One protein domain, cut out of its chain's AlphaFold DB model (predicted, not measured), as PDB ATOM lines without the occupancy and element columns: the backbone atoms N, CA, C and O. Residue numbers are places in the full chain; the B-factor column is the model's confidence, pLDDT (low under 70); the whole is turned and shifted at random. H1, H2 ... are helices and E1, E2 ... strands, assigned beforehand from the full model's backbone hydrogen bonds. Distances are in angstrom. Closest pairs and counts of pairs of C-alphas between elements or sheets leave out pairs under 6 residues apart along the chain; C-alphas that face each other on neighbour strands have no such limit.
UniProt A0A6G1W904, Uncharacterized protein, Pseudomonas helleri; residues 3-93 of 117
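What this domain is: This is residues 3 to 93 of the 117 residues of an uncharacterized protein of Pseudomonas helleri (UniProt A0A6G1W904). A single antiparallel sheet of five strands, strongly twisted, curls round one helix, H1, which packs on the two edge strands, E5 and E3. A long loop, residues 14 to 29, joins E1 to E2 at one end of the elongated outline. You are reading 91 residues with one named helix and five named strands, in the order E1, E2, H1, E3, E4, E5 along the chain; across the sheet the order is E3, E4, E2, E1, E5. The class is mixed, helices and strands, and the whole is compact, with a radius of gyration of the C-alphas of 13.1 A and spans of 41 by 24 by 19 A.

How they stand to each other: Begin inside the sheet with E1, residues 3 to 13, and E2, residues 30 to 38, an antiparallel hairpin, where N 10 and O 34 are 2.8 A apart. E1 bends by 67 degrees at residue 10. On the other side of E1 look for E5, residues 86 to 92, an edge strand antiparallel to it, with N 89 and O 5 at 2.7 A. Beside E2 runs E4, residues 70 to 76, antiparallel to it, with N 33 and O 73 at 2.8 A. E4 forms a hairpin with the other edge strand, E3, residues 59 to 65, where N 72 and O 63 are 2.8 A apart. From edge to edge the strands' lines turn by 90 degrees and the way across the sheet turns by 78 degrees. On one face is H1, residues 45 to 55, giving two layers, helix and sheet. Its closest C-alphas to E5 are those of Ala 51 and Ile 91, 5.3 A apart; to E3, those of Phe 49 and Leu 61, also 5.3 A. E2, H1 and E3 make a split strand-helix-strand unit, two strands running the same way with E4 between them, and its crossover is right-handed. In H1 every O i to N i+4 pair is within hydrogen-bond range. E3 and E5 are apart.

Where its parts are: Find C-alpha 3 at (168.557, 166.759, 159.239); from there E1 runs 28.3 A. E2 spans 24.7 A, E4 20.2 A, E3 17.7 A and E5 19.1 A. H1 starts at C-alpha 45, (157.875, 167.844, 169.716), and covers 15.2 A. E5 ends at C-alpha 92, (165.957, 161.553, 162.810).

The domain as a whole: The C-alphas of Phe 24 and Leu 40 are the two farthest apart, 42.3 A. The printed part has no cut, and the link from E1 to E2 is long, with 16 residues. The mean pLDDT of the printed part is 90.2; look for values under 70 at residues 18 to 19, 21 to 23, 27 and 93.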
ATOM      1  N   ARG A   3     168.369 165.326 159.496       91.62
ATOM      2  CA  ARG A   3     168.557 166.759 159.239       91.62
ATOM      3  C   ARG A   3     169.128 167.473 160.468       91.62
ATOM      4  O   ARG A   3     168.727 167.137 161.583       91.62
ATOM      5  N   PRO A   4     170.040 168.441 160.283       93.88
ATOM      6  CA  PRO A   4     170.577 169.222 161.388       93.88
ATOM      7  C   PRO A   4     169.522 170.185 161.944       93.88
ATOM      8  O   PRO A   4     168.635 170.652 161.220       93.88
ATOM      9  N   LEU A   5     169.639 170.482 163.232       95.69
ATOM     10  CA  LEU A   5     168.850 171.473 163.947       95.69
ATOM     11  C   LEU A   5     169.750 172.172 164.960       95.69
ATOM     12  O   LEU A   5     170.295 171.510 165.832       95.69
ATOM     13  N   SER A   6     169.818 173.496 164.915       97.88
ATOM     14  CA  SER A   6     170.564 174.267 165.908       97.88
ATOM     15  C   SER A   6     169.592 174.906 166.902       97.88
ATOM     16  O   SER A   6     168.598 175.525 166.503       97.88
ATOM     17  N   ILE A   7     169.871 174.780 168.198       98.19
ATOM     18  CA  ILE A   7     169.160 175.500 169.263       98.19
ATOM     19  C   ILE A   7     170.130 176.415 169.999       98.19
ATOM     20  O   ILE A   7     171.276 176.043 170.224       98.19
ATOM     21  N   GLN A   8     169.677 177.605 170.385       98.56
ATOM     22  CA  GLN A   8     170.431 178.503 171.255       98.56
ATOM     23  C   GLN A   8     169.828 178.502 172.652       98.56
ATOM     24  O   GLN A   8     168.617 178.680 172.799       98.56
ATOM     25  N   ILE A   9     170.668 178.363 173.674       98.56
ATOM     26  CA  ILE A   9     170.241 178.492 175.065       98.56
ATOM     27  C   ILE A   9     170.058 179.968 175.402       98.56
ATOM     28  O   ILE A   9     170.977 180.774 175.268       98.56
ATOM     29  N   ILE A  10     168.865 180.326 175.861       98.06
ATOM     30  CA  ILE A  10     168.490 181.706 176.198       98.06
ATOM     31  C   ILE A  10     168.302 181.911 177.704       98.06
ATOM     32  O   ILE A  10     168.388 183.042 178.179       98.06
ATOM     33  N   ARG A  11     168.090 180.834 178.470       97.81
ATOM     34  CA  ARG A  11     168.098 180.848 179.937       97.81
ATOM     35  C   ARG A  11     168.568 179.500 180.467       97.81
ATOM     36  O   ARG A  11     168.200 178.471 179.910       97.81
ATOM     37  N   ARG A  12     169.331 179.529 181.555       95.94
ATOM     38  CA  ARG A  12     169.730 178.359 182.335       95.94
ATOM     39  C   ARG A  12     169.126 178.481 183.731       95.94
ATOM     40  O   ARG A  12     169.209 179.551 184.332       95.94
ATOM     41  N   ASP A  13     168.531 177.397 184.201       93.31
ATOM     42  CA  ASP A  13     167.923 177.269 185.518       93.31
ATOM     43  C   ASP A  13     168.712 176.195 186.284       93.31
ATOM     44  O   ASP A  13     168.515 175.006 186.054       93.31
ATOM     45  N   ASP A  14     169.645 176.598 187.148       89.31
ATOM     46  CA  ASP A  14     170.471 175.647 187.905       89.31
ATOM     47  C   ASP A  14     169.645 174.876 188.941       89.31
ATOM     48  O   ASP A  14     168.722 175.421 189.563       89.31
ATOM     49  N   ALA A  15     170.026 173.623 189.188       84.62
ATOM     50  CA  ALA A  15     169.445 172.829 190.254       84.62
ATOM     51  C   ALA A  15     169.606 173.559 191.605       84.62
ATOM     52  O   ALA A  15     170.714 173.966 191.971       84.62
ATOM     53  N   PRO A  16     168.547 173.665 192.430       78.50
ATOM     54  CA  PRO A  16     168.608 174.352 193.723       78.50
ATOM     55  C   PRO A  16     169.567 173.681 194.719       78.50
ATOM     56  O   PRO A  16     169.973 174.282 195.714       78.50
ATOM     57  N   SER A  17     169.913 172.409 194.504       77.50
ATOM     58  CA  SER A  17     170.888 171.662 195.306       77.50
ATOM     59  C   SER A  17     171.568 170.588 194.440       77.50
ATOM     60  O   SER A  17     171.156 169.432 194.481       77.50
ATOM     61  N   PRO A  18     172.602 170.931 193.649       69.06
ATOM     62  CA  PRO A  18     173.152 170.057 192.600       69.06
ATOM     63  C   PRO A  18     173.707 168.713 193.096       69.06
ATOM     64  O   PRO A  18     173.703 167.733 192.366       69.06
ATOM     65  N   GLY A  19     174.173 168.652 194.348       69.69
ATOM     66  CA  GLY A  19     174.741 167.438 194.951       69.69
ATOM     67  C   GLY A  19     173.771 166.625 195.810       69.69
ATOM     68  O   GLY A  19     174.203 165.681 196.471       69.69
ATOM     69  N   MET A  20     172.492 167.006 195.874       70.06
ATOM     70  CA  MET A  20     171.495 166.315 196.695       70.06
ATOM     71  C   MET A  20     170.597 165.423 195.834       70.06
ATOM     72  O   MET A  20     170.116 165.864 194.794       70.06
ATOM     73  N   PRO A  21     170.276 164.203 196.291       68.06
ATOM     74  CA  PRO A  21     169.215 163.416 195.685       68.06
ATOM     75  C   PRO A  21     167.863 164.145 195.751       68.06
ATOM     76  O   PRO A  21     167.494 164.685 196.801       68.06
ATOM     77  N   SER A  22     167.083 164.082 194.669       69.25
ATOM     78  CA  SER A  22     165.770 164.741 194.541       69.25
ATOM     79  C   SER A  22     164.743 164.335 195.612       69.25
ATOM     80  O   SER A  22     163.829 165.098 195.918       69.25
ATOM     81  N   GLN A  23     164.925 163.174 196.255       69.25
ATOM     82  CA  GLN A  23     164.112 162.729 197.398       69.25
ATOM     83  C   GLN A  23     164.241 163.632 198.641       69.25
ATOM     84  O   GLN A  23     163.352 163.630 199.489       69.25
ATOM     85  N   PHE A  24     165.344 164.382 198.771       72.75
ATOM     86  CA  PHE A  24     165.617 165.254 199.921       72.75
ATOM     87  C   PHE A  24     165.434 166.743 199.606       72.75
ATOM     88  O   PHE A  24     165.343 167.551 200.527       72.75
ATOM     89  N   SER A  25     165.382 167.114 198.324       70.81
ATOM     90  CA  SER A  25     165.142 168.483 197.874       70.81
ATOM     91  C   SER A  25     164.526 168.456 196.473       70.81
ATOM     92  O   SER A  25     165.114 167.920 195.536       70.81
ATOM     93  N   ILE A  26     163.311 168.993 196.333       73.38
ATOM     94  CA  ILE A  26     162.570 168.966 195.064       73.38
ATOM     95  C   ILE A  26     163.381 169.702 193.991       73.38
ATOM     96  O   ILE A  26     163.779 170.848 194.186       73.38
ATOM     97  N   GLY A  27     163.611 169.040 192.854       69.75
ATOM     98  CA  GLY A  27     164.401 169.587 191.744       69.75
ATOM     99  C   GLY A  27     165.918 169.489 191.933       69.75
ATOM    100  O   GLY A  27     166.661 169.919 191.058       69.75
ATOM    101  N   ALA A  28     166.405 168.925 193.041       77.25
ATOM    102  CA  ALA A  28     167.828 168.661 193.212       77.25
ATOM    103  C   ALA A  28     168.335 167.645 192.174       77.25
ATOM    104  O   ALA A  28     167.630 166.691 191.841       77.25
ATOM    105  N   GLY A  29     169.540 167.894 191.655       79.25
ATOM    106  CA  GLY A  29     170.138 167.114 190.568       79.25
ATOM    107  C   GLY A  29     169.513 167.336 189.185       79.25
ATOM    108  O   GLY A  29     169.792 166.557 188.282       79.25
ATOM    109  N   VAL A  30     168.656 168.350 189.003       86.62
ATOM    110  CA  VAL A  30     168.040 168.649 187.702       86.62
ATOM    111  C   VAL A  30     168.258 170.109 187.333       86.62
ATOM    112  O   VAL A  30     167.632 170.998 187.913       86.62
ATOM    113  N   ASP A  31     169.112 170.339 186.341       92.31
ATOM    114  CA  ASP A  31     169.240 171.645 185.702       92.31
ATOM    115  C   ASP A  31     168.178 171.789 184.594       92.31
ATOM    116  O   ASP A  31     167.696 170.814 184.012       92.31
ATOM    117  N   GLY A  32     167.812 173.025 184.276       94.38
ATOM    118  CA  GLY A  32     166.883 173.384 183.213       94.38
ATOM    119  C   GLY A  32     167.506 174.333 182.198       94.38
ATOM    120  O   GLY A  32     168.347 175.168 182.530       94.38
ATOM    121  N   ALA A  33     167.056 174.250 180.952       97.81
ATOM    122  CA  ALA A  33     167.479 175.149 179.891       97.81
ATOM    123  C   ALA A  33     166.290 175.573 179.027       97.81
ATOM    124  O   ALA A  33     165.610 174.747 178.412       97.81
ATOM    125  N   LEU A  34     166.065 176.884 178.955       98.25
ATOM    126  CA  LEU A  34     165.187 177.495 177.966       98.25
ATOM    127  C   LEU A  34     165.996 177.717 176.691       98.25
ATOM    128  O   LEU A  34     167.077 178.312 176.733       98.25
ATOM    129  N   PHE A  35     165.459 177.288 175.557       98.50
ATOM    130  CA  PHE A  35     166.112 177.406 174.263       98.50
ATOM    131  C   PHE A  35     165.201 178.040 173.216       98.50
ATOM    132  O   PHE A  35     163.976 178.051 173.338       98.50
ATOM    133  N   GLN A  36     165.830 178.520 172.148       98.31
ATOM    134  CA  GLN A  36     165.191 178.992 170.929       98.31
ATOM    135  C   GLN A  36     165.759 178.225 169.733       98.31
ATOM    136  O   GLN A  36     166.974 178.118 169.570       98.31
ATOM    137  N   ILE A  37     164.883 177.718 168.866       98.00
ATOM    138  CA  ILE A  37     165.269 177.125 167.580       98.00
ATOM    139  C   ILE A  37     165.869 178.209 166.684       98.00
ATOM    140  O   ILE A  37     165.223 179.234 166.435       98.00
ATOM    141  N   LEU A  38     167.063 177.952 166.153       96.25
ATOM    142  CA  LEU A  38     167.684 178.775 165.123       96.25
ATOM    143  C   LEU A  38     167.250 178.278 163.735       96.25
ATOM    144  O   LEU A  38     167.251 177.084 163.446       96.25
ATOM    145  N   GLY A  39     166.863 179.207 162.859       90.81
ATOM    146  CA  GLY A  39     166.374 178.912 161.507       90.81
ATOM    147  C   GLY A  39     164.853 179.016 161.369       90.81
ATOM    148  O   GLY A  39     164.164 179.498 162.267       90.81
ATOM    149  N   LEU A  40     164.322 178.606 160.214       86.31
ATOM    150  CA  LEU A  40     162.895 178.740 159.870       86.31
ATOM    151  C   LEU A  40     162.107 177.441 160.058       86.31
ATOM    152  O   LEU A  40     160.926 177.474 160.395       86.31
ATOM    153  N   THR A  41     162.753 176.291 159.875       90.06
ATOM    154  CA  THR A  41     162.090 174.991 159.985       90.06
ATOM    155  C   THR A  41     161.951 174.597 161.446       90.06
ATOM    156  O   THR A  41     162.945 174.450 162.156       90.06
ATOM    157  N   ARG A  42     160.714 174.403 161.899       93.44
ATOM    158  CA  ARG A  42     160.407 173.977 163.264       93.44
ATOM    159  C   ARG A  42     160.235 172.453 163.308       93.44
ATOM    160  O   ARG A  42     159.472 171.930 162.498       93.44
ATOM    161  N   PRO A  43     160.956 171.722 164.178       93.44
ATOM    162  CA  PRO A  43     160.671 170.311 164.419       93.44
ATOM    163  C   PRO A  43     159.341 170.141 165.146       93.44
ATOM    164  O   PRO A  43     158.879 171.056 165.826       93.44
ATOM    165  N   THR A  44     158.760 168.955 165.032       92.62
ATOM    166  CA  THR A  44     157.727 168.469 165.944       92.62
ATOM    167  C   THR A  44     158.320 168.202 167.328       92.62
ATOM    168  O   THR A  44     159.525 168.005 167.484       92.62
ATOM    169  N   GLU A  45     157.463 168.153 168.344       91.75
ATOM    170  CA  GLU A  45     157.875 167.844 169.716       91.75
ATOM    171  C   GLU A  45     158.565 166.474 169.823       91.75
ATOM    172  O   GLU A  45     159.586 166.348 170.492       91.75
ATOM    173  N   LEU A  46     158.072 165.464 169.095       89.00
ATOM    174  CA  LEU A  46     158.660 164.122 169.082       89.00
ATOM    175  C   LEU A  46     160.057 164.102 168.444       89.00
ATOM    176  O   LEU A  46     160.968 163.473 168.983       89.00
ATOM    177  N   GLU A  47     160.234 164.788 167.312       92.50
ATOM    178  CA  GLU A  47     161.550 164.945 166.679       92.50
ATOM    179  C   GLU A  47     162.531 165.631 167.636       92.50
ATOM    180  O   GLU A  47     163.675 165.198 167.759       92.50
ATOM    181  N   LEU A  48     162.079 166.677 168.332       93.88
ATOM    182  CA  LEU A  48     162.907 167.455 169.248       93.88
ATOM    183  C   LEU A  48     163.277 166.671 170.510       93.88
ATOM    184  O   LEU A  48     164.445 166.656 170.889       93.88
ATOM    185  N   PHE A  49     162.317 165.969 171.115       92.25
ATOM    186  CA  PHE A  49     162.562 165.056 172.229       92.25
ATOM    187  C   PHE A  49     163.597 163.992 171.848       92.25
ATOM    188  O   PHE A  49     164.592 163.811 172.546       92.25
ATOM    189  N   SER A  50     163.403 163.326 170.705       90.88
ATOM    190  CA  SER A  50     164.330 162.294 170.237       90.88
ATOM    191  C   SER A  50     165.727 162.854 169.966       90.88
ATOM    192  O   SER A  50     166.720 162.190 170.265       90.88
ATOM    193  N   ALA A  51     165.816 164.053 169.387       93.44
ATOM    194  CA  ALA A  51     167.089 164.696 169.095       93.44
ATOM    195  C   ALA A  51     167.835 165.104 170.377       93.44
ATOM    196  O   ALA A  51     169.042 164.886 170.460       93.44
ATOM    197  N   LEU A  52     167.126 165.615 171.392       94.56
ATOM    198  CA  LEU A  52     167.698 165.951 172.700       94.56
ATOM    199  C   LEU A  52     168.244 164.717 173.419       94.56
ATOM    200  O   LEU A  52     169.394 164.742 173.834       94.56
ATOM    201  N   VAL A  53     167.473 163.626 173.484       90.94
ATOM    202  CA  VAL A  53     167.918 162.361 174.104       90.94
ATOM    203  C   VAL A  53     169.123 161.761 173.373       90.94
ATOM    204  O   VAL A  53     169.972 161.120 173.983       90.94
ATOM    205  N   THR A  54     169.206 161.950 172.053       91.19
ATOM    206  CA  THR A  54     170.361 161.493 171.262       91.19
ATOM    207  C   THR A  54     171.606 162.336 171.538       91.19
ATOM    208  O   THR A  54     172.716 161.814 171.498       91.19
ATOM    209  N   TRP A  55     171.430 163.635 171.776       94.56
ATOM    210  CA  TRP A  55     172.518 164.559 172.092       94.56
ATOM    211  C   TRP A  55     173.049 164.360 173.514       94.56
ATOM    212  O   TRP A  55     174.260 164.287 173.705       94.56
ATOM    213  N   ASN A  56     172.152 164.239 174.489       92.12
ATOM    214  CA  ASN A  56     172.471 163.945 175.877       92.12
ATOM    215  C   ASN A  56     171.381 163.016 176.426       92.12
ATOM    216  O   ASN A  56     170.201 163.368 176.449       92.12
ATOM    217  N   ASP A  57     171.763 161.824 176.873       90.25
ATOM    218  CA  ASP A  57     170.822 160.832 177.381       90.25
ATOM    219  C   ASP A  57     170.156 161.278 178.690       90.25
ATOM    220  O   ASP A  57     169.049 160.823 178.995       90.25
ATOM    221  N   CYS A  58     170.765 162.204 179.425       90.19
ATOM    222  CA  CYS A  58     170.192 162.866 180.591       90.19
ATOM    223  C   CYS A  58     169.198 163.988 180.251       90.19
ATOM    224  O   CYS A  58     168.517 164.484 181.152       90.19
ATOM    225  N   ALA A  59     169.081 164.392 178.982       92.50
ATOM    226  CA  ALA A  59     168.162 165.444 178.574       92.50
ATOM    227  C   ALA A  59     166.728 164.925 178.378       92.50
ATOM    228  O   ALA A  59     166.492 163.865 177.795       92.50
ATOM    229  N   SER A  60     165.744 165.718 178.803       90.88
ATOM    230  CA  SER A  60     164.324 165.472 178.541       90.88
ATOM    231  C   SER A  60     163.602 166.766 178.194       90.88
ATOM    232  O   SER A  60     163.658 167.742 178.942       90.88
ATOM    233  N   LEU A  61     162.878 166.763 177.074       95.25
ATOM    234  CA  LEU A  61     162.009 167.876 176.703       95.25
ATOM    235  C   LEU A  61     160.838 167.975 177.692       95.25
ATOM    236  O   LEU A  61     160.216 166.966 178.016       95.25
ATOM    237  N   VAL A  62     160.546 169.188 178.159       94.38
ATOM    238  CA  VAL A  62     159.455 169.466 179.107       94.38
ATOM    239  C   VAL A  62     158.338 170.254 178.437       94.38
ATOM    240  O   VAL A  62     157.163 169.993 178.672       94.38
ATOM    241  N   SER A  63     158.695 171.245 177.620       94.62
ATOM    242  CA  SER A  63     157.722 172.028 176.862       94.62
ATOM    243  C   SER A  63     158.343 172.578 175.590       94.62
ATOM    244  O   SER A  63     159.548 172.822 175.526       94.62
ATOM    245  N   TYR A  64     157.516 172.778 174.572       96.50
ATOM    246  CA  TYR A  64     157.936 173.363 173.312       96.50
ATOM    247  C   TYR A  64     156.738 174.005 172.617       96.50
ATOM    248  O   TYR A  64     155.714 173.361 172.403       96.50
ATOM    249  N   ASP A  65     156.873 175.278 172.261       95.69
ATOM    250  CA  ASP A  65     155.908 175.983 171.433       95.69
ATOM    251  C   ASP A  65     156.360 175.958 169.971       95.69
ATOM    252  O   ASP A  65     157.346 176.591 169.583       95.69
ATOM    253  N   LEU A  66     155.601 175.243 169.139       93.19
ATOM    254  CA  LEU A  66     155.901 175.072 167.720       93.19
ATOM    255  C   LEU A  66     155.920 176.407 166.963       93.19
ATOM    256  O   LEU A  66     156.674 176.551 166.000       93.19
ATOM    257  N   GLN A  67     155.099 177.376 167.380       93.25
ATOM    258  CA  GLN A  67     154.948 178.639 166.664       93.25
ATOM    259  C   GLN A  67     156.152 179.563 166.881       93.25
ATOM    260  O   GLN A  67     156.746 180.041 165.913       93.25
ATOM    261  N   SER A  68     156.541 179.807 168.133       95.00
ATOM    262  CA  SER A  68     157.726 180.614 168.446       95.00
ATOM    263  C   SER A  68     159.032 179.855 168.192       95.00
ATOM    264  O   SER A  68     160.042 180.447 167.802       95.00
ATOM    265  N   GLY A  69     159.027 178.530 168.340       96.62
ATOM    266  CA  GLY A  69     160.240 177.720 168.396       96.62
ATOM    267  C   GLY A  69     160.980 177.838 169.727       96.62
ATOM    268  O   GLY A  69     162.161 177.504 169.777       96.62
ATOM    269  N   VAL A  70     160.324 178.344 170.772       98.00
ATOM    270  CA  VAL A  70     160.856 178.360 172.136       98.00
ATOM    271  C   VAL A  70     160.476 177.062 172.826       98.00
ATOM    272  O   VAL A  70     159.342 176.597 172.718       98.00
ATOM    273  N   GLY A  71     161.402 176.482 173.574       97.44
ATOM    274  CA  GLY A  71     161.097 175.348 174.433       97.44
ATOM    275  C   GLY A  71     161.972 175.310 175.671       97.44
ATOM    276  O   GLY A  71     162.870 176.130 175.852       97.44
ATOM    277  N   PHE A  72     161.684 174.342 176.527       97.38
ATOM    278  CA  PHE A  72     162.392 174.088 177.767       97.38
ATOM    279  C   PHE A  72     162.683 172.594 177.887       97.38
ATOM    280  O   PHE A  72     161.783 171.768 177.698       97.38
ATOM    281  N   PHE A  73     163.925 172.251 178.213       96.75
ATOM    282  CA  PHE A  73     164.323 170.891 178.566       96.75
ATOM    283  C   PHE A  73     165.039 170.880 179.914       96.75
ATOM    284  O   PHE A  73     165.551 171.900 180.374       96.75
ATOM    285  N   GLN A  74     165.053 169.713 180.538       94.62
ATOM    286  CA  GLN A  74     165.797 169.440 181.759       94.62
ATOM    287  C   GLN A  74     166.966 168.514 181.461       94.62
ATOM    288  O   GLN A  74     166.871 167.694 180.547       94.62
ATOM    289  N   VAL A  75     168.030 168.636 182.244       92.00
ATOM    290  CA  VAL A  75     169.168 167.720 182.267       92.00
ATOM    291  C   VAL A  75     169.239 167.119 183.666       92.00
ATOM    292  O   VAL A  75     169.324 167.845 184.652       92.00
ATOM    293  N   ILE A  76     169.114 165.797 183.750       87.44
ATOM    294  CA  ILE A  76     169.048 165.054 185.014       87.44
ATOM    295  C   ILE A  76     170.420 164.457 185.317       87.44
ATOM    296  O   ILE A  76     170.993 163.794 184.465       87.44
ATOM    297  N   ASP A  77     170.930 164.647 186.530       83.62
ATOM    298  CA  ASP A  77     172.244 164.152 186.968       83.62
ATOM    299  C   ASP A  77     173.430 164.651 186.108       83.62
ATOM    300  O   ASP A  77     174.538 164.117 186.190       83.62
ATOM    301  N   ASP A  78     173.211 165.697 185.308       87.31
ATOM    302  CA  ASP A  78     174.208 166.380 184.484       87.31
ATOM    303  C   ASP A  78     173.842 167.874 184.356       87.31
ATOM    304  O   ASP A  78     172.779 168.317 184.801       87.31
ATOM    305  N   TYR A  79     174.744 168.677 183.799       90.31
ATOM    306  CA  TYR A  79     174.632 170.131 183.765       90.31
ATOM    307  C   TYR A  79     173.884 170.630 182.531       90.31
ATOM    308  O   TYR A  79     174.145 170.208 181.401       90.31
ATOM    309  N   ALA A  80     173.019 171.628 182.724       93.94
ATOM    310  CA  ALA A  80     172.468 172.353 181.589       93.94
ATOM    311  C   ALA A  80     173.565 173.170 180.872       93.94
ATOM    312  O   ALA A  80     174.454 173.734 181.518       93.94
ATOM    313  N   PRO A  81     173.497 173.285 179.536       96.56
ATOM    314  CA  PRO A  81     174.401 174.133 178.764       96.56
ATOM    315  C   PRO A  81     174.236 175.623 179.096       96.56
ATOM    316  O   PRO A  81     173.220 176.067 179.641       96.56
ATOM    317  N   ASN A  82     175.262 176.419 178.793       97.44
ATOM    318  CA  ASN A  82     175.327 177.814 179.232       97.44
ATOM    319  C   ASN A  82     174.470 178.744 178.368       97.44
ATOM    320  O   ASN A  82     174.282 178.522 177.176       97.44
ATOM    321  N   VAL A  83     174.001 179.854 178.947       98.12
ATOM    322  CA  VAL A  83     173.291 180.895 178.186       98.12
ATOM    323  C   VAL A  83     174.178 181.429 177.056       98.12
ATOM    324  O   VAL A  83     175.336 181.777 177.271       98.12
ATOM    325  N   GLY A  84     173.613 181.514 175.853       97.75
ATOM    326  CA  GLY A  84     174.289 181.920 174.621       97.75
ATOM    327  C   GLY A  84     174.907 180.763 173.834       97.75
ATOM    328  O   GLY A  84     175.207 180.949 172.653       97.75
ATOM    329  N   GLU A  85     175.055 179.584 174.442       98.25
ATOM    330  CA  GLU A  85     175.578 178.389 173.784       98.25
ATOM    331  C   GLU A  85     174.633 177.913 172.675       98.25
ATOM    332  O   GLU A  85     173.406 177.976 172.808       98.25
ATOM    333  N   VAL A  86     175.218 177.448 171.569       98.31
ATOM    334  CA  VAL A  86     174.493 176.856 170.443       98.31
ATOM    335  C   VAL A  86     174.771 175.364 170.419       98.31
ATOM    336  O   VAL A  86     175.926 174.945 170.375       98.31
ATOM    337  N   ILE A  87     173.702 174.577 170.432       97.62
ATOM    338  CA  ILE A  87     173.752 173.119 170.414       97.62
ATOM    339  C   ILE A  87     173.277 172.642 169.051       97.62
ATOM    340  O   ILE A  87     172.177 172.984 168.610       97.62
ATOM    341  N   GLU A  88     174.105 171.823 168.410       97.19
ATOM    342  CA  GLU A  88     173.783 171.169 167.148       97.19
ATOM    343  C   GLU A  88     173.174 169.792 167.416       97.19
ATOM    344  O   GLU A  88     173.816 168.890 167.954       97.19
ATOM    345  N   LEU A  89     171.916 169.638 167.024       95.31
ATOM    346  CA  LEU A  89     171.121 168.429 167.164       95.31
ATOM    347  C   LEU A  89     170.931 167.755 165.801       95.31
ATOM    348  O   LEU A  89     170.908 168.396 164.747       95.31
ATOM    349  N   LEU A  90     170.732 166.439 165.826       93.06
ATOM    350  CA  LEU A  90     170.398 165.650 164.642       93.06
ATOM    351  C   LEU A  90     168.978 165.117 164.776       93.06
ATOM    352  O   LEU A  90     168.706 164.224 165.577       93.06
ATOM    353  N   ILE A  91     168.071 165.643 163.958       91.00
ATOM    354  CA  ILE A  91     166.714 165.118 163.862       91.00
ATOM    355  C   ILE A  91     166.748 163.869 162.998       91.00
ATOM    356  O   ILE A  91     167.215 163.905 161.857       91.00
ATOM    357  N   GLN A  92     166.203 162.788 163.535       83.44
ATOM    358  CA  GLN A  92     165.957 161.553 162.810       83.44
ATOM    359  C   GLN A  92     164.452 161.426 162.569       83.44
ATOM    360  O   GLN A  92     163.662 161.728 163.463       83.44
ATOM    361  N   ASP A  93     164.051 160.963 161.382       68.38
ATOM    362  CA  ASP A  93     162.663 160.548 161.143       68.38
ATOM    363  C   ASP A  93     162.330 159.356 162.050       68.38
ATOM    364  O   ASP A  93     162.543 158.192 161.696       68.38
TER     365      ASP A  93